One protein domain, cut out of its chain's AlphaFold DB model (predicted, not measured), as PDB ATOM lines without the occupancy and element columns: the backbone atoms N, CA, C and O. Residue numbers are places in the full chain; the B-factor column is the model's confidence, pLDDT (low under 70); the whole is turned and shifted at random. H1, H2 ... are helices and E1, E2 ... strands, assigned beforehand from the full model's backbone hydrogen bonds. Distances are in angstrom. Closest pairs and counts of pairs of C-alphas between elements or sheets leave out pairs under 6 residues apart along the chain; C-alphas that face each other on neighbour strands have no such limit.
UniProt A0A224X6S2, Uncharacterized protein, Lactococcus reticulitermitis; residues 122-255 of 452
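AT A GLANCE: This is residues 122 to 255 of the 452 residues of an uncharacterized protein of Lactococcus reticulitermitis (UniProt A0A224X6S2). Little regular structure forms two lobes, a curled mixed sheet E2 E1 E4 E3 and an antiparallel sheet E5 E6 E7. The printed part has 134 residues, and the named elements, mostly strand, hold only 45 of them, in the order E1 E2 E3 E4 H1 E5 E6 E7 along the chain. The whole is loose, radius of gyration of the C-alphas 17.9 A, spanning 57 by 39 by 24 A.

IN THESE COORDINATES: E2 is residues 136 to 139, E1 122 to 126 from (147.006, 160.856, 201.852), E4 191 to 197, E3 168 to 172. E5 is 225 to 228, E6 231 to 237, E7 248 to 254, ending at (159.458, 137.110, 167.946). H1 is 209 to 214.

HOW THE PARTS SIT: E1 and E4 are parallel, N 124 and O 191 at 2.9 A. E5 E6 E7 form a meander, antiparallel in turn, N 234 and O 253 at 2.7 A. In H1, on neither sheet, 0 of 2 O i to N i+4 and 2 of 3 O i to N i+3 pairs are within hydrogen-bond range.

THE WHOLE: E2 to E3 is a long link. Residues 154 to 165, 241 to 247 and 255 have pLDDT under 70.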
ATOM      1  N   GLN A 122     145.955 161.810 202.155       98.06
ATOM      2  CA  GLN A 122     147.006 160.856 201.852       98.06
ATOM      3  C   GLN A 122     147.066 160.604 200.344       98.06
ATOM      4  O   GLN A 122     146.064 160.225 199.737       98.06
ATOM      5  N   VAL A 123     148.259 160.763 199.774       98.44
ATOM      6  CA  VAL A 123     148.599 160.356 198.409       98.44
ATOM      7  C   VAL A 123     149.398 159.063 198.507       98.44
ATOM      8  O   VAL A 123     150.501 159.037 199.056       98.44
ATOM      9  N   THR A 124     148.812 157.971 198.031       98.44
ATOM     10  CA  THR A 124     149.449 156.649 198.018       98.44
ATOM     11  C   THR A 124     150.002 156.373 196.631       98.44
ATOM     12  O   THR A 124     149.303 156.589 195.649       98.44
ATOM     13  N   PHE A 125     151.230 155.878 196.546       98.31
ATOM     14  CA  PHE A 125     151.874 155.528 195.285       98.31
ATOM     15  C   PHE A 125     151.925 154.005 195.147       98.31
ATOM     16  O   PHE A 125     152.659 153.333 195.872       98.31
ATOM     17  N   ASP A 126     151.127 153.456 194.235       97.69
ATOM     18  CA  ASP A 126     151.191 152.056 193.829       97.69
ATOM     19  C   ASP A 126     152.159 151.933 192.648       97.69
ATOM     20  O   ASP A 126     151.848 152.309 191.518       97.69
ATOM     21  N   SER A 127     153.359 151.418 192.914       95.06
ATOM     22  CA  SER A 127     154.414 151.252 191.911       95.06
ATOM     23  C   SER A 127     154.126 150.153 190.881       95.06
ATOM     24  O   SER A 127     154.977 149.915 190.023       95.06
ATOM     25  N   THR A 128     152.983 149.455 190.966       91.50
ATOM     26  CA  THR A 128     152.534 148.423 190.010       91.50
ATOM     27  C   THR A 128     153.621 147.384 189.687       91.50
ATOM     28  O   THR A 128     153.853 146.975 188.542       91.50
ATOM     29  N   GLY A 129     154.316 146.943 190.741       86.00
ATOM     30  CA  GLY A 129     155.392 145.952 190.680       86.00
ATOM     31  C   GLY A 129     156.809 146.529 190.605       86.00
ATOM     32  O   GLY A 129     157.752 145.746 190.619       86.00
ATOM     33  N   GLY A 130     156.973 147.854 190.549       88.06
ATOM     34  CA  GLY A 130     158.268 148.508 190.758       88.06
ATOM     35  C   GLY A 130     158.646 148.647 192.233       88.06
ATOM     36  O   GLY A 130     157.895 148.259 193.133       88.06
ATOM     37  N   GLU A 131     159.803 149.248 192.494       91.62
ATOM     38  CA  GLU A 131     160.263 149.581 193.840       91.62
ATOM     39  C   GLU A 131     159.229 150.419 194.605       91.62
ATOM     40  O   GLU A 131     158.527 151.261 194.042       91.62
ATOM     41  N   ALA A 132     159.119 150.168 195.910       94.19
ATOM     42  CA  ALA A 132     158.115 150.812 196.743       94.19
ATOM     43  C   ALA A 132     158.380 152.319 196.883       94.19
ATOM     44  O   ALA A 132     159.464 152.737 197.293       94.19
ATOM     45  N   VAL A 133     157.345 153.121 196.633       97.56
ATOM     46  CA  VAL A 133     157.355 154.577 196.817       97.56
ATOM     47  C   VAL A 133     156.566 154.924 198.079       97.56
ATOM     48  O   VAL A 133     155.468 154.416 198.308       97.56
ATOM     49  N   ALA A 134     157.139 155.758 198.946       97.31
ATOM     50  CA  ALA A 134     156.497 156.134 200.203       97.31
ATOM     51  C   ALA A 134     155.287 157.050 199.955       97.31
ATOM     52  O   ALA A 134     155.373 157.988 199.173       97.31
ATOM     53  N   SER A 135     154.178 156.810 200.661       97.44
ATOM     54  CA  SER A 135     153.011 157.697 200.614       97.44
ATOM     55  C   SER A 135     153.312 159.063 201.232       97.44
ATOM     56  O   SER A 135     153.994 159.130 202.259       97.44
ATOM     57  N   GLU A 136     152.686 160.113 200.711       97.75
ATOM     58  CA  GLU A 136     152.767 161.466 201.264       97.75
ATOM     59  C   GLU A 136     151.441 161.905 201.894       97.75
ATOM     60  O   GLU A 136     150.368 161.386 201.591       97.75
ATOM     61  N   THR A 137     151.509 162.855 202.828       97.44
ATOM     62  CA  THR A 137     150.333 163.486 203.438       97.44
ATOM     63  C   THR A 137     150.436 164.988 203.251       97.44
ATOM     64  O   THR A 137     151.410 165.597 203.694       97.44
ATOM     65  N   VAL A 138     149.426 165.582 202.625       96.94
ATOM     66  CA  VAL A 138     149.394 167.015 202.310       96.94
ATOM     67  C   VAL A 138     148.150 167.678 202.890       96.94
ATOM     68  O   VAL A 138     147.122 167.035 203.096       96.94
ATOM     69  N   ASN A 139     148.239 168.975 203.182       96.00
ATOM     70  CA  ASN A 139     147.091 169.749 203.656       96.00
ATOM     71  C   ASN A 139     146.084 169.983 202.519       96.00
ATOM     72  O   ASN A 139     146.465 170.068 201.353       96.00
ATOM     73  N   HIS A 140     144.813 170.172 202.869       96.00
ATOM     74  CA  HIS A 140     143.756 170.512 201.919       96.00
ATOM     75  C   HIS A 140     144.149 171.692 201.020       96.00
ATOM     76  O   HIS A 140     144.513 172.769 201.498       96.00
ATOM     77  N   GLY A 141     143.988 171.515 199.710       95.19
ATOM     78  CA  GLY A 141     144.267 172.533 198.703       95.19
ATOM     79  C   GLY A 141     145.758 172.777 198.457       95.19
ATOM     80  O   GLY A 141     146.101 173.763 197.810       95.19
ATOM     81  N   GLN A 142     146.647 171.935 198.987       96.44
ATOM     82  CA  GLN A 142     148.061 171.900 198.605       96.44
ATOM     83  C   GLN A 142     148.303 170.801 197.569       96.44
ATOM     84  O   GLN A 142     147.540 169.840 197.488       96.44
ATOM     85  N   THR A 143     149.364 170.954 196.786       97.69
ATOM     86  CA  THR A 143     149.831 169.951 195.828       97.69
ATOM     87  C   THR A 143     150.767 168.948 196.503       97.69
ATOM     88  O   THR A 143     151.327 169.217 197.572       97.69
ATOM     89  N   VAL A 144     150.915 167.776 195.889       97.62
ATOM     90  CA  VAL A 144     151.906 166.758 196.270       97.62
ATOM     91  C   VAL A 144     153.129 166.894 195.367       97.62
ATOM     92  O   VAL A 144     152.992 167.272 194.207       97.62
ATOM     93  N   SER A 145     154.329 166.641 195.892       95.56
ATOM     94  CA  SER A 145     155.533 166.656 195.053       95.56
ATOM     95  C   SER A 145     155.619 165.365 194.247       95.56
ATOM     96  O   SER A 145     155.297 164.292 194.755       95.56
ATOM     97  N   GLU A 146     156.071 165.458 192.998       96.31
ATOM     98  CA  GLU A 146     156.348 164.260 192.211       96.31
ATOM     99  C   GLU A 146     157.496 163.469 192.860       96.31
ATOM    100  O   GLU A 146     158.566 164.040 193.115       96.31
ATOM    101  N   PRO A 147     157.295 162.176 193.182       96.25
ATOM    102  CA  PRO A 147     158.356 161.363 193.751       96.25
ATOM    103  C   PRO A 147     159.426 161.087 192.691       96.25
ATOM    104  O   PRO A 147     159.188 161.177 191.487       96.25
ATOM    105  N   VAL A 148     160.615 160.679 193.136       95.06
ATOM    106  CA  VAL A 148     161.614 160.129 192.211       95.06
ATOM    107  C   VAL A 148     160.994 158.931 191.491       95.06
ATOM    108  O   VAL A 148     160.382 158.082 192.143       95.06
ATOM    109  N   ALA A 149     161.151 158.883 190.165       92.12
ATOM    110  CA  ALA A 149     160.665 157.778 189.352       92.12
ATOM    111  C   ALA A 149     161.142 156.444 189.959       92.12
ATOM    112  O   ALA A 149     162.353 156.283 190.162       92.12
ATOM    113  N   PRO A 150     160.226 155.518 190.295       93.12
ATOM    114  CA  PRO A 150     160.627 154.204 190.770       93.12
ATOM    115  C   PRO A 150     161.407 153.473 189.675       93.12
ATOM    116  O   PRO A 150     161.323 153.819 188.494       93.12
ATOM    117  N   THR A 151     162.120 152.418 190.056       88.12
ATOM    118  CA  THR A 151     162.665 151.446 189.101       88.12
ATOM    119  C   THR A 151     161.836 150.168 189.133       88.12
ATOM    120  O   THR A 151     161.184 149.857 190.135       88.12
ATOM    121  N   LYS A 152     161.802 149.441 188.021       83.94
ATOM    122  CA  LYS A 152     161.159 148.134 187.925       83.94
ATOM    123  C   LYS A 152     161.996 147.274 186.996       83.94
ATOM    124  O   LYS A 152     162.226 147.658 185.853       83.94
ATOM    125  N   ASP A 153     162.410 146.129 187.514       71.88
ATOM    126  CA  ASP A 153     163.121 145.085 186.784       71.88
ATOM    127  C   ASP A 153     162.201 143.860 186.683       71.88
ATOM    128  O   ASP A 153     161.395 143.604 187.590       71.88
ATOM    129  N   ASP A 154     162.278 143.119 185.580       63.34
ATOM    130  CA  ASP A 154     161.576 141.840 185.482       63.34
ATOM    131  C   ASP A 154     162.362 140.814 186.308       63.34
ATOM    132  O   ASP A 154     163.570 140.666 186.153       63.34
ATOM    133  N   ALA A 155     161.702 140.077 187.202       55.25
ATOM    134  CA  ALA A 155     162.353 139.094 188.075       55.25
ATOM    135  C   ALA A 155     162.747 137.807 187.313       55.25
ATOM    136  O   ALA A 155     162.512 136.686 187.780       55.25
ATOM    137  N   ILE A 156     163.320 137.949 186.119       50.53
ATOM    138  CA  ILE A 156     163.749 136.853 185.262       50.53
ATOM    139  C   ILE A 156     165.129 136.384 185.702       50.53
ATOM    140  O   ILE A 156     166.085 137.135 185.858       50.53
ATOM    141  N   ASN A 157     165.211 135.078 185.937       44.00
ATOM    142  CA  ASN A 157     166.404 134.397 186.409       44.00
ATOM    143  C   ASN A 157     167.561 134.590 185.391       44.00
ATOM    144  O   ASN A 157     167.389 134.211 184.230       44.00
ATOM    145  N   PRO A 158     168.733 135.115 185.802       41.47
ATOM    146  CA  PRO A 158     169.804 135.641 184.934       41.47
ATOM    147  C   PRO A 158     170.589 134.597 184.119       41.47
ATOM    148  O   PRO A 158     171.731 134.837 183.730       41.47
ATOM    149  N   ALA A 159     170.031 133.413 183.868       48.81
ATOM    150  CA  ALA A 159     170.708 132.430 183.031       48.81
ATOM    151  C   ALA A 159     170.705 132.821 181.540       48.81
ATOM    152  O   ALA A 159     171.657 132.448 180.866       48.81
ATOM    153  N   ASP A 160     169.721 133.597 181.050       49.25
ATOM    154  CA  ASP A 160     169.579 133.881 179.606       49.25
ATOM    155  C   ASP A 160     169.030 135.288 179.219       49.25
ATOM    156  O   ASP A 160     168.751 135.506 178.041       49.25
ATOM    157  N   ALA A 161     168.893 136.270 180.127       49.22
ATOM    158  CA  ALA A 161     168.475 137.642 179.760       49.22
ATOM    159  C   ALA A 161     169.288 138.738 180.502       49.22
ATOM    160  O   ALA A 161     169.550 138.558 181.694       49.22
ATOM    161  N   PRO A 162     169.736 139.822 179.823       53.97
ATOM    162  CA  PRO A 162     170.306 141.023 180.458       53.97
ATOM    163  C   PRO A 162     169.366 141.706 181.476       53.97
ATOM    164  O   PRO A 162     168.199 141.354 181.587       53.97
ATOM    165  N   GLU A 163     169.874 142.696 182.220       57.91
ATOM    166  CA  GLU A 163     169.039 143.658 182.965       57.91
ATOM    167  C   GLU A 163     168.128 144.394 181.963       57.91
ATOM    168  O   GLU A 163     168.619 144.955 180.977       57.91
ATOM    169  N   HIS A 164     166.811 144.360 182.176       64.56
ATOM    170  CA  HIS A 164     165.836 145.021 181.311       64.56
ATOM    171  C   HIS A 164     164.932 145.914 182.140       64.56
ATOM    172  O   HIS A 164     163.962 145.462 182.746       64.56
ATOM    173  N   ASP A 165     165.247 147.204 182.121       64.44
ATOM    174  CA  ASP A 165     164.501 148.183 182.888       64.44
ATOM    175  C   ASP A 165     163.183 148.512 182.187       64.44
ATOM    176  O   ASP A 165     163.138 148.900 181.014       64.44
ATOM    177  N   PHE A 166     162.087 148.396 182.931       77.75
ATOM    178  CA  PHE A 166     160.839 149.017 182.522       77.75
ATOM    179  C   PHE A 166     161.015 150.538 182.575       77.75
ATOM    180  O   PHE A 166     161.462 151.102 183.577       77.75
ATOM    181  N   ILE A 167     160.609 151.226 181.512       81.94
ATOM    182  CA  ILE A 167     160.663 152.689 181.476       81.94
ATOM    183  C   ILE A 167     159.464 153.230 182.253       81.94
ATOM    184  O   ILE A 167     158.320 152.977 181.879       81.94
ATOM    185  N   PHE A 168     159.708 153.989 183.322       88.88
ATOM    186  CA  PHE A 168     158.644 154.683 184.045       88.88
ATOM    187  C   PHE A 168     158.015 155.764 183.152       88.88
ATOM    188  O   PHE A 168     158.714 156.639 182.641       88.88
ATOM    189  N   LYS A 169     156.695 155.700 182.954       89.19
ATOM    190  CA  LYS A 169     155.941 156.600 182.060       89.19
ATOM    191  C   LYS A 169     155.100 157.639 182.791       89.19
ATOM    192  O   LYS A 169     154.553 158.528 182.148       89.19
ATOM    193  N   GLY A 170     155.011 157.549 184.115       94.25
ATOM    194  CA  GLY A 170     154.287 158.511 184.939       94.25
ATOM    195  C   GLY A 170     153.294 157.861 185.892       94.25
ATOM    196  O   GLY A 170     153.173 156.637 185.981       94.25
ATOM    197  N   TRP A 171     152.588 158.721 186.615       97.62
ATOM    198  CA  TRP A 171     151.574 158.363 187.597       97.62
ATOM    199  C   TRP A 171     150.178 158.623 187.039       97.62
ATOM    200  O   TRP A 171     149.951 159.654 186.415       97.62
ATOM    201  N   TYR A 172     149.249 157.707 187.285       97.25
ATOM    202  CA  TYR A 172     147.881 157.753 186.772       97.25
ATOM    203  C   TYR A 172     146.868 157.684 187.908       97.25
ATOM    204  O   TYR A 172     147.148 157.108 188.959       97.25
ATOM    205  N   THR A 173     145.692 158.277 187.712       97.50
ATOM    206  CA  THR A 173     144.669 158.381 188.766       97.50
ATOM    207  C   THR A 173     143.877 157.098 188.988       97.50
ATOM    208  O   THR A 173     143.184 156.969 190.000       97.50
ATOM    209  N   GLU A 174     144.016 156.121 188.093       95.81
ATOM    210  CA  GLU A 174     143.306 154.852 188.171       95.81
ATOM    211  C   GLU A 174     144.152 153.663 187.685       95.81
ATOM    212  O   GLU A 174     145.104 153.841 186.920       95.81
ATOM    213  N   PRO A 175     143.801 152.428 188.098       92.06
ATOM    214  CA  PRO A 175     144.542 151.225 187.720       92.06
ATOM    215  C   PRO A 175     144.556 150.911 186.218       92.06
ATOM    216  O   PRO A 175     145.374 150.101 185.793       92.06
ATOM    217  N   ASP A 176     143.637 151.482 185.430       87.44
ATOM    218  CA  ASP A 176     143.578 151.274 183.974       87.44
ATOM    219  C   ASP A 176     144.549 152.172 183.186       87.44
ATOM    220  O   ASP A 176     144.724 151.974 181.985       87.44
ATOM    221  N   LEU A 177     145.234 153.096 183.876       89.38
ATOM    222  CA  LEU A 177     146.303 153.938 183.341       89.38
ATOM    223  C   LEU A 177     145.860 154.818 182.157       89.38
ATOM    224  O   LEU A 177     146.625 155.034 181.213       89.38
ATOM    225  N   THR A 178     144.632 155.343 182.213       87.38
ATOM    226  CA  THR A 178     144.070 156.187 181.145       87.38
ATOM    227  C   THR A 178     144.314 157.685 181.350       87.38
ATOM    228  O   THR A 178     144.634 158.390 180.392       87.38
ATOM    229  N   THR A 179     144.231 158.179 182.585       93.44
ATOM    230  CA  THR A 179     144.355 159.598 182.939       93.44
ATOM    231  C   THR A 179     145.655 159.862 183.706       93.44
ATOM    232  O   THR A 179     145.784 159.451 184.866       93.44
ATOM    233  N   PRO A 180     146.643 160.542 183.090       95.56
ATOM    234  CA  PRO A 180     147.859 160.920 183.796       95.56
ATOM    235  C   PRO A 180     147.526 161.933 184.892       95.56
ATOM    236  O   PRO A 180     146.712 162.841 184.707       95.56
ATOM    237  N   PHE A 181     148.172 161.783 186.041       97.69
ATOM    238  CA  PHE A 181     148.017 162.689 187.163       97.69
ATOM    239  C   PHE A 181     148.852 163.958 186.966       97.69
ATOM    240  O   PHE A 181     150.049 163.893 186.685       97.69
ATOM    241  N   ASP A 182     148.221 165.115 187.156       97.75
ATOM    242  CA  ASP A 182     148.887 166.416 187.164       97.75
ATOM    243  C   ASP A 182     149.274 166.789 188.601       97.75
ATOM    244  O   ASP A 182     148.402 167.074 189.427       97.75
ATOM    245  N   PHE A 183     150.577 166.820 188.891       97.44
ATOM    246  CA  PHE A 183     151.119 167.176 190.207       97.44
ATOM    247  C   PHE A 183     150.841 168.631 190.622       97.44
ATOM    248  O   PHE A 183     150.995 168.965 191.796       97.44
ATOM    249  N   GLU A 184     150.338 169.482 189.721       97.75
ATOM    250  CA  GLU A 184     149.821 170.814 190.062       97.75
ATOM    251  C   GLU A 184     148.369 170.784 190.589       97.75
ATOM    252  O   GLU A 184     147.823 171.818 190.991       97.75
ATOM    253  N   THR A 185     147.728 169.610 190.640       97.00
ATOM    254  CA  THR A 185     146.354 169.447 191.138       97.00
ATOM    255  C   THR A 185     146.307 169.568 192.671       97.00
ATOM    256  O   THR A 185     146.972 168.802 193.374       97.00
ATOM    257  N   PRO A 186     145.505 170.490 193.247       96.88
ATOM    258  CA  PRO A 186     145.351 170.601 194.697       96.88
ATOM    259  C   PRO A 186     144.613 169.400 195.300       96.88
ATOM    260  O   PRO A 186     143.554 169.005 194.813       96.88
ATOM    261  N   MET A 187     145.117 168.861 196.410       96.88
ATOM    262  CA  MET A 187     144.514 167.704 197.075       96.88
ATOM    263  C   MET A 187     143.303 168.094 197.923       96.88
ATOM    264  O   MET A 187     143.400 168.899 198.854       96.88
ATOM    265  N   THR A 188     142.159 167.484 197.618       95.94
ATOM    266  CA  THR A 188     140.885 167.658 198.342       95.94
ATOM    267  C   THR A 188     140.303 166.345 198.866       95.94
ATOM    268  O   THR A 188     139.270 166.350 199.537       95.94
ATOM    269  N   GLU A 189     140.951 165.223 198.572       96.56
ATOM    270  CA  GLU A 189     140.610 163.886 199.050       96.56
ATOM    271  C   GLU A 189     141.836 162.967 198.992       96.56
ATOM    272  O   GLU A 189     142.861 163.322 198.408       96.56
ATOM    273  N   ASN A 190     141.747 161.798 199.627       98.12
ATOM    274  CA  ASN A 190     142.790 160.781 199.513       98.12
ATOM    275  C   ASN A 190     142.792 160.202 198.096       98.12
ATOM    276  O   ASN A 190     141.725 159.905 197.562       98.12
ATOM    277  N   ILE A 191     143.974 159.948 197.541       98.19
ATOM    278  CA  ILE A 191     144.127 159.364 196.207       98.19
ATOM    279  C   ILE A 191     145.197 158.273 196.212       98.19
ATOM    280  O   ILE A 191     146.155 158.317 196.988       98.19
ATOM    281  N   THR A 192     145.018 157.269 195.354       98.50
ATOM    282  CA  THR A 192     146.078 156.320 194.998       98.50
ATOM    283  C   THR A 192     146.483 156.589 193.560       98.50
ATOM    284  O   THR A 192     145.624 156.628 192.686       98.50
ATOM    285  N   LEU A 193     147.774 156.806 193.342       98.44
ATOM    286  CA  LEU A 193     148.377 156.997 192.037       98.44
ATOM    287  C   LEU A 193     149.056 155.702 191.604       98.44
ATOM    288  O   LEU A 193     149.770 155.087 192.394       98.44
ATOM    289  N   TYR A 194     148.852 155.314 190.353       97.69
ATOM    290  CA  TYR A 194     149.327 154.055 189.792       97.69
ATOM    291  C   TYR A 194     150.446 154.321 188.791       97.69
ATOM    292  O   TYR A 194     150.284 155.119 187.868       97.69
ATOM    293  N   ALA A 195     151.597 153.682 188.986       95.38
ATOM    294  CA  ALA A 195     152.719 153.798 188.068       95.38
ATOM    295  C   ALA A 195     152.386 153.133 186.726       95.38
ATOM    296  O   ALA A 195     151.954 151.977 186.688       95.38
ATOM    297  N   LYS A 196     152.648 153.839 185.628       90.62
ATOM    298  CA  LYS A 196     152.652 153.274 184.280       90.62
ATOM    299  C   LYS A 196     154.075 152.930 183.867       90.62
ATOM    300  O   LYS A 196     155.001 153.715 184.069       90.62
ATOM    301  N   TRP A 197     154.230 151.759 183.265       87.38
ATOM    302  CA  TRP A 197     155.508 151.230 182.809       87.38
ATOM    303  C   TRP A 197     155.425 150.900 181.325       87.38
ATOM    304  O   TRP A 197     154.510 150.189 180.913       87.38
ATOM    305  N   GLY A 198     156.383 151.392 180.542       82.69
ATOM    306  CA  GLY A 198     156.607 150.920 179.179       82.69
ATOM    307  C   GLY A 198     157.209 149.514 179.182       82.69
ATOM    308  O   GLY A 198     157.774 149.077 180.189       82.69
ATOM    309  N   LEU A 199     157.099 148.807 178.058       83.56
ATOM    310  CA  LEU A 199     157.726 147.494 177.903       83.56
ATOM    311  C   LEU A 199     159.259 147.606 178.016       83.56
ATOM    312  O   LEU A 199     159.815 148.621 177.592       83.56
ATOM    313  N   PRO A 200     159.958 146.595 178.559       84.56
ATOM    314  CA  PRO A 200     161.414 146.617 178.635       84.56
ATOM    315  C   PRO A 200     162.044 146.516 177.241       84.56
ATOM    316  O   PRO A 200     161.685 145.627 176.464       84.56
ATOM    317  N   ILE A 201     162.997 147.401 176.934       83.44
ATOM    318  CA  ILE A 201     163.678 147.482 175.629       83.44
ATOM    319  C   ILE A 201     165.192 147.379 175.826       83.44
ATOM    320  O   ILE A 201     165.740 147.855 176.819       83.44
ATOM    321  N   THR A 202     165.883 146.764 174.874       86.50
ATOM    322  CA  THR A 202     167.341 146.697 174.824       86.50
ATOM    323  C   THR A 202     167.861 146.967 173.417       86.50
ATOM    324  O   THR A 202     167.185 146.681 172.427       86.50
ATOM    325  N   GLU A 203     169.076 147.504 173.356       87.69
ATOM    326  CA  GLU A 203     169.727 147.931 172.121       87.69
ATOM    327  C   GLU A 203     169.891 146.779 171.116       87.69
ATOM    328  O   GLU A 203     170.209 145.631 171.471       87.69
ATOM    329  N   ALA A 204     169.751 147.116 169.837       85.75
ATOM    330  CA  ALA A 204     170.027 146.237 168.716       85.75
ATOM    331  C   ALA A 204     171.362 145.478 168.840       85.75
ATOM    332  O   ALA A 204     172.387 145.988 169.293       85.75
ATOM    333  N   GLY A 205     171.388 144.218 168.393       77.25
ATOM    334  CA  GLY A 205     172.610 143.407 168.407       77.25
ATOM    335  C   GLY A 205     172.888 142.657 169.713       77.25
ATOM    336  O   GLY A 205     173.575 141.635 169.658       77.25
ATOM    337  N   LEU A 206     172.339 143.097 170.853       81.56
ATOM    338  CA  LEU A 206     172.524 142.420 172.148       81.56
ATOM    339  C   LEU A 206     171.793 141.078 172.203       81.56
ATOM    340  O   LEU A 206     172.340 140.071 172.648       81.56
ATOM    341  N   VAL A 207     170.567 141.080 171.690       77.38
ATOM    342  CA  VAL A 207     169.694 139.907 171.580       77.38
ATOM    343  C   VAL A 207     169.841 139.263 170.197       77.38
ATOM    344  O   VAL A 207     169.708 138.060 170.030       77.38
ATOM    345  N   ASN A 208     170.157 140.034 169.159       75.75
ATOM    346  CA  ASN A 208     170.223 139.512 167.800       75.75
ATOM    347  C   ASN A 208     171.383 140.137 167.016       75.75
ATOM    348  O   ASN A 208     171.232 141.220 166.455       75.75
ATOM    349  N   PRO A 209     172.539 139.455 166.906       76.88
ATOM    350  CA  PRO A 209     173.725 140.018 166.259       76.88
ATOM    351  C   PRO A 209     173.520 140.440 164.799       76.88
ATOM    352  O   PRO A 209     174.277 141.264 164.290       76.88
ATOM    353  N   ALA A 210     172.517 139.888 164.108       72.69
ATOM    354  CA  ALA A 210     172.251 140.222 162.714       72.69
ATOM    355  C   ALA A 210     171.706 141.642 162.519       72.69
ATOM    356  O   ALA A 210     171.803 142.178 161.419       72.69
ATOM    357  N   VAL A 211     171.180 142.252 163.582       77.50
ATOM    358  CA  VAL A 211     170.664 143.623 163.562       77.50
ATOM    359  C   VAL A 211     171.601 144.595 164.278       77.50
ATOM    360  O   VAL A 211     171.249 145.741 164.489       77.50
ATOM    361  N   ALA A 212     172.834 144.190 164.603       82.50
ATOM    362  CA  ALA A 212     173.803 145.064 165.273       82.50
ATOM    363  C   ALA A 212     174.142 146.344 164.479       82.50
ATOM    364  O   ALA A 212     174.636 147.309 165.051       82.50
ATOM    365  N   SER A 213     173.884 146.375 163.167       85.00
ATOM    366  CA  SER A 213     174.020 147.586 162.346       85.00
ATOM    367  C   SER A 213     172.976 148.664 162.641       85.00
ATOM    368  O   SER A 213     173.156 149.791 162.192       85.00
ATOM    369  N   TYR A 214     171.899 148.303 163.335       84.56
ATOM    370  CA  TYR A 214     170.828 149.202 163.755       84.56
ATOM    371  C   TYR A 214     171.081 149.825 165.120       84.56
ATOM    372  O   TYR A 214     170.332 150.704 165.514       84.56
ATOM    373  N   ALA A 215     172.139 149.397 165.814       86.69
ATOM    374  CA  ALA A 215     172.488 149.985 167.092       86.69
ATOM    375  C   ALA A 215     172.866 151.459 166.888       86.69
ATOM    376  O   ALA A 215     173.875 151.774 166.242       86.69
ATOM    377  N   ASP A 216     172.047 152.350 167.425       87.06
ATOM    378  CA  ASP A 216     172.158 153.799 167.303       87.06
ATOM    379  C   ASP A 216     172.220 154.505 168.672       87.06
ATOM    380  O   ASP A 216     172.476 155.712 168.743       87.06
ATOM    381  N   GLY A 217     172.090 153.744 169.764       85.31
ATOM    382  CA  GLY A 217     172.067 154.225 171.140       85.31
ATOM    383  C   GLY A 217     170.745 154.878 171.545       85.31
ATOM    384  O   GLY A 217     170.708 155.557 172.578       85.31
ATOM    385  N   LYS A 218     169.685 154.732 170.741       86.50
ATOM    386  CA  LYS A 218     168.336 155.232 171.002       86.50
ATOM    387  C   LYS A 218     167.371 154.045 171.061       86.50
ATOM    388  O   LYS A 218     166.944 153.526 170.037       86.50
ATOM    389  N   LEU A 219     166.931 153.728 172.281       84.25
ATOM    390  CA  LEU A 219     165.928 152.692 172.523       84.25
ATOM    391  C   LEU A 219     164.598 152.989 171.815       84.25
ATOM    392  O   LEU A 219     164.123 154.130 171.802       84.25
ATOM    393  N   GLY A 220     163.969 151.926 171.325       82.31
ATOM    394  CA  GLY A 220     162.668 151.956 170.663       82.31
ATOM    395  C   GLY A 220     162.758 152.140 169.148       82.31
ATOM    396  O   GLY A 220     161.731 152.371 168.518       82.31
ATOM    397  N   THR A 221     163.955 152.048 168.564       87.12
ATOM    398  CA  THR A 221     164.161 152.201 167.118       87.12
ATOM    399  C   THR A 221     164.147 150.848 166.393       87.12
ATOM    400  O   THR A 221     164.285 149.791 167.026       87.12
ATOM    401  N   PRO A 222     163.948 150.825 165.055       88.88
ATOM    402  CA  PRO A 222     164.021 149.591 164.279       88.88
ATOM    403  C   PRO A 222     165.341 148.859 164.527       88.88
ATOM    404  O   PRO A 222     166.408 149.425 164.326       88.88
ATOM    405  N   GLY A 223     165.274 147.588 164.925       85.94
ATOM    406  CA  GLY A 223     166.442 146.793 165.310       85.94
ATOM    407  C   GLY A 223     166.663 146.644 166.817       85.94
ATOM    408  O   GLY A 223     167.390 145.727 167.207       85.94
ATOM    409  N   ASP A 224     165.968 147.394 167.671       87.12
ATOM    410  CA  ASP A 224     165.947 147.136 169.117       87.12
ATOM    411  C   ASP A 224     165.028 145.981 169.497       87.12
ATOM    412  O   ASP A 224     164.060 145.659 168.796       87.12
ATOM    413  N   ALA A 225     165.334 145.339 170.623       86.19
ATOM    414  CA  ALA A 225     164.592 144.190 171.108       86.19
ATOM    415  C   ALA A 225     163.745 144.537 172.337       86.19
ATOM    416  O   ALA A 225     164.209 145.192 173.264       86.19
ATOM    417  N   ILE A 226     162.506 144.058 172.352       87.56
ATOM    418  CA  ILE A 226     161.528 144.253 173.420       87.56
ATOM    419  C   ILE A 226     161.286 142.920 174.112       87.56
ATOM    420  O   ILE A 226     161.070 141.905 173.446       87.56
ATOM    421  N   TRP A 227     161.280 142.917 175.441       84.31
ATOM    422  CA  TRP A 227     160.817 141.763 176.197       84.31
ATOM    423  C   TRP A 227     159.300 141.814 176.344       84.31
ATOM    424  O   TRP A 227     158.742 142.720 176.962       84.31
ATOM    425  N   PHE A 228     158.613 140.839 175.759       83.88
ATOM    426  CA  PHE A 228     157.159 140.803 175.731       83.88
ATOM    427  C   PHE A 228     156.661 139.360 175.768       83.88
ATOM    428  O   PHE A 228     157.196 138.496 175.078       83.88
ATOM    429  N   ALA A 229     155.638 139.073 176.577       82.19
ATOM    430  CA  ALA A 229     155.028 137.742 176.654       82.19
ATOM    431  C   ALA A 229     156.034 136.586 176.843       82.19
ATOM    432  O   ALA A 229     155.964 135.555 176.170       82.19
ATOM    433  N   ASN A 230     156.975 136.767 177.777       76.88
ATOM    434  CA  ASN A 230     158.052 135.822 178.095       76.88
ATOM    435  C   ASN A 230     158.981 135.488 176.915       76.88
ATOM    436  O   ASN A 230     159.535 134.388 176.850       76.88
ATOM    437  N   ALA A 231     159.135 136.405 175.963       77.62
ATOM    438  CA  ALA A 231     160.061 136.239 174.862       77.62
ATOM    439  C   ALA A 231     160.603 137.572 174.354       77.62
ATOM    440  O   ALA A 231     160.002 138.632 174.509       77.62
ATOM    441  N   TRP A 232     161.734 137.487 173.666       80.31
ATOM    442  CA  TRP A 232     162.263 138.603 172.904       80.31
ATOM    443  C   TRP A 232     161.475 138.807 171.624       80.31
ATOM    444  O   TRP A 232     161.241 137.857 170.871       80.31
ATOM    445  N   PHE A 233     161.136 140.058 171.365       86.25
ATOM    446  CA  PHE A 233     160.596 140.563 170.120       86.25
ATOM    447  C   PHE A 233     161.542 141.612 169.545       86.25
ATOM    448  O   PHE A 233     162.275 142.255 170.278       86.25
ATOM    449  N   GLN A 234     161.554 141.757 168.231       87.38
ATOM    450  CA  GLN A 234     162.387 142.689 167.488       87.38
ATOM    451  C   GLN A 234     161.497 143.774 166.899       87.38
ATOM    452  O   GLN A 234     160.548 143.420 166.199       87.38
ATOM    453  N   ILE A 235     161.818 145.048 167.128       89.62
ATOM    454  CA  ILE A 235     161.168 146.179 166.459       89.62
ATOM    455  C   ILE A 235     161.588 146.183 164.990       89.62
ATOM    456  O   ILE A 235     162.779 146.189 164.672       89.62
ATOM    457  N   LEU A 236     160.603 146.144 164.101       85.88
ATOM    458  CA  LEU A 236     160.780 146.295 162.660       85.88
ATOM    459  C   LEU A 236     160.439 147.703 162.197       85.88
ATOM    460  O   LEU A 236     161.066 148.185 161.264       85.88
ATOM    461  N   ASP A 237     159.462 148.320 162.850       86.88
ATOM    462  CA  ASP A 237     159.001 149.671 162.577       86.88
ATOM    463  C   ASP A 237     158.629 150.334 163.904       86.88
ATOM    464  O   ASP A 237     158.027 149.668 164.752       86.88
ATOM    465  N   GLU A 238     159.030 151.592 164.099       81.06
ATOM    466  CA  GLU A 238     158.751 152.329 165.344       81.06
ATOM    467  C   GLU A 238     157.298 152.828 165.398       81.06
ATOM    468  O   GLU A 238     156.740 152.958 166.489       81.06
ATOM    469  N   ASP A 239     156.671 153.027 164.233       81.44
ATOM    470  CA  ASP A 239     155.259 153.373 164.099       81.44
ATOM    471  C   ASP A 239     154.694 152.884 162.752       81.44
ATOM    472  O   ASP A 239     155.231 153.174 161.689       81.44
ATOM    473  N   MET A 240     153.609 152.114 162.791       73.25
ATOM    474  CA  MET A 240     153.026 151.464 161.615       73.25
ATOM    475  C   MET A 240     152.104 152.356 160.770       73.25
ATOM    476  O   MET A 240     151.866 152.015 159.609       73.25
ATOM    477  N   ASP A 241     151.544 153.429 161.334       68.56
ATOM    478  CA  ASP A 241     150.505 154.255 160.685       68.56
ATOM    479  C   ASP A 241     150.943 155.722 160.483       68.56
ATOM    480  O   ASP A 241     150.235 156.494 159.839       68.56
ATOM    481  N   ASP A 242     152.108 156.132 161.010       67.94
ATOM    482  CA  ASP A 242     152.647 157.510 160.987       67.94
ATOM    483  C   ASP A 242     151.668 158.608 161.503       67.94
ATOM    484  O   ASP A 242     151.960 159.812 161.450       67.94
ATOM    485  N   ASP A 243     150.483 158.232 161.998       67.00
ATOM    486  CA  ASP A 243     149.457 159.120 162.536       67.00
ATOM    487  C   ASP A 243     149.646 159.260 164.044       67.00
ATOM    488  O   ASP A 243     149.123 158.495 164.840       67.00
ATOM    489  N   ALA A 244     150.315 160.333 164.459       62.09
ATOM    490  CA  ALA A 244     150.610 160.614 165.865       62.09
ATOM    491  C   ALA A 244     149.392 160.634 166.828       62.09
ATOM    492  O   ALA A 244     149.583 160.741 168.041       62.09
ATOM    493  N   SER A 245     148.145 160.595 166.337       63.88
ATOM    494  CA  SER A 245     146.936 160.562 167.170       63.88
ATOM    495  C   SER A 245     146.585 159.183 167.746       63.88
ATOM    496  O   SER A 245     145.771 159.110 168.669       63.88
ATOM    497  N   ASN A 246     147.196 158.109 167.246       62.50
ATOM    498  CA  ASN A 246     146.867 156.726 167.602       62.50
ATOM    499  C   ASN A 246     147.933 156.046 168.509       62.50
ATOM    500  O   ASN A 246     147.771 154.879 168.869       62.50
ATOM    501  N   GLY A 247     148.968 156.790 168.929       66.19
ATOM    502  CA  GLY A 247     150.092 156.299 169.743       66.19
ATOM    503  C   GLY A 247     151.196 155.634 168.908       66.19
ATOM    504  O   GLY A 247     151.017 155.420 167.721       66.19
ATOM    505  N   LEU A 248     152.348 155.302 169.505       70.88
ATOM    506  CA  LEU A 248     153.400 154.591 168.763       70.88
ATOM    507  C   LEU A 248     153.008 153.122 168.584       70.88
ATOM    508  O   LEU A 248     152.770 152.398 169.558       70.88
ATOM    509  N   GLN A 249     152.940 152.685 167.330       79.19
ATOM    510  CA  GLN A 249     152.514 151.343 166.951       79.19
ATOM    511  C   GLN A 249     153.696 150.547 166.451       79.19
ATOM    512  O   GLN A 249     153.925 150.441 165.248       79.19
ATOM    513  N   ALA A 250     154.456 149.963 167.364       86.31
ATOM    514  CA  ALA A 250     155.616 149.218 166.926       86.31
ATOM    515  C   ALA A 250     155.197 147.914 166.249       86.31
ATOM    516  O   ALA A 250     154.486 147.080 166.825       86.31
ATOM    517  N   LEU A 251     155.714 147.705 165.043       88.38
ATOM    518  CA  LEU A 251     155.655 146.414 164.380       88.38
ATOM    519  C   LEU A 251     156.744 145.524 164.958       88.38
ATOM    520  O   LEU A 251     157.927 145.848 164.834       88.38
ATOM    521  N   VAL A 252     156.378 144.378 165.533       88.06
ATOM    522  CA  VAL A 252     157.362 143.494 166.166       88.06
ATOM    523  C   VAL A 252     157.281 142.042 165.718       88.06
ATOM    524  O   VAL A 252     156.207 141.525 165.410       88.06
ATOM    525  N   ILE A 253     158.425 141.347 165.744       82.56
ATOM    526  CA  ILE A 253     158.526 139.902 165.468       82.56
ATOM    527  C   ILE A 253     159.269 139.150 166.569       82.56
ATOM    528  O   ILE A 253     160.261 139.629 167.100       82.56
ATOM    529  N   LYS A 254     158.833 137.933 166.896       77.81
ATOM    530  CA  LYS A 254     159.458 137.110 167.946       77.81
ATOM    531  C   LYS A 254     160.864 136.618 167.542       77.81
ATOM    532  O   LYS A 254     161.020 136.055 166.460       77.81
ATOM    533  N   VAL A 255     161.860 136.755 168.427       68.19
ATOM    534  CA  VAL A 255     163.297 136.520 168.158       68.19
ATOM    535  C   VAL A 255     163.741 135.059 168.342       68.19
ATOM    536  O   VAL A 255     164.409 134.526 167.458       68.19
TER     537      VAL A 255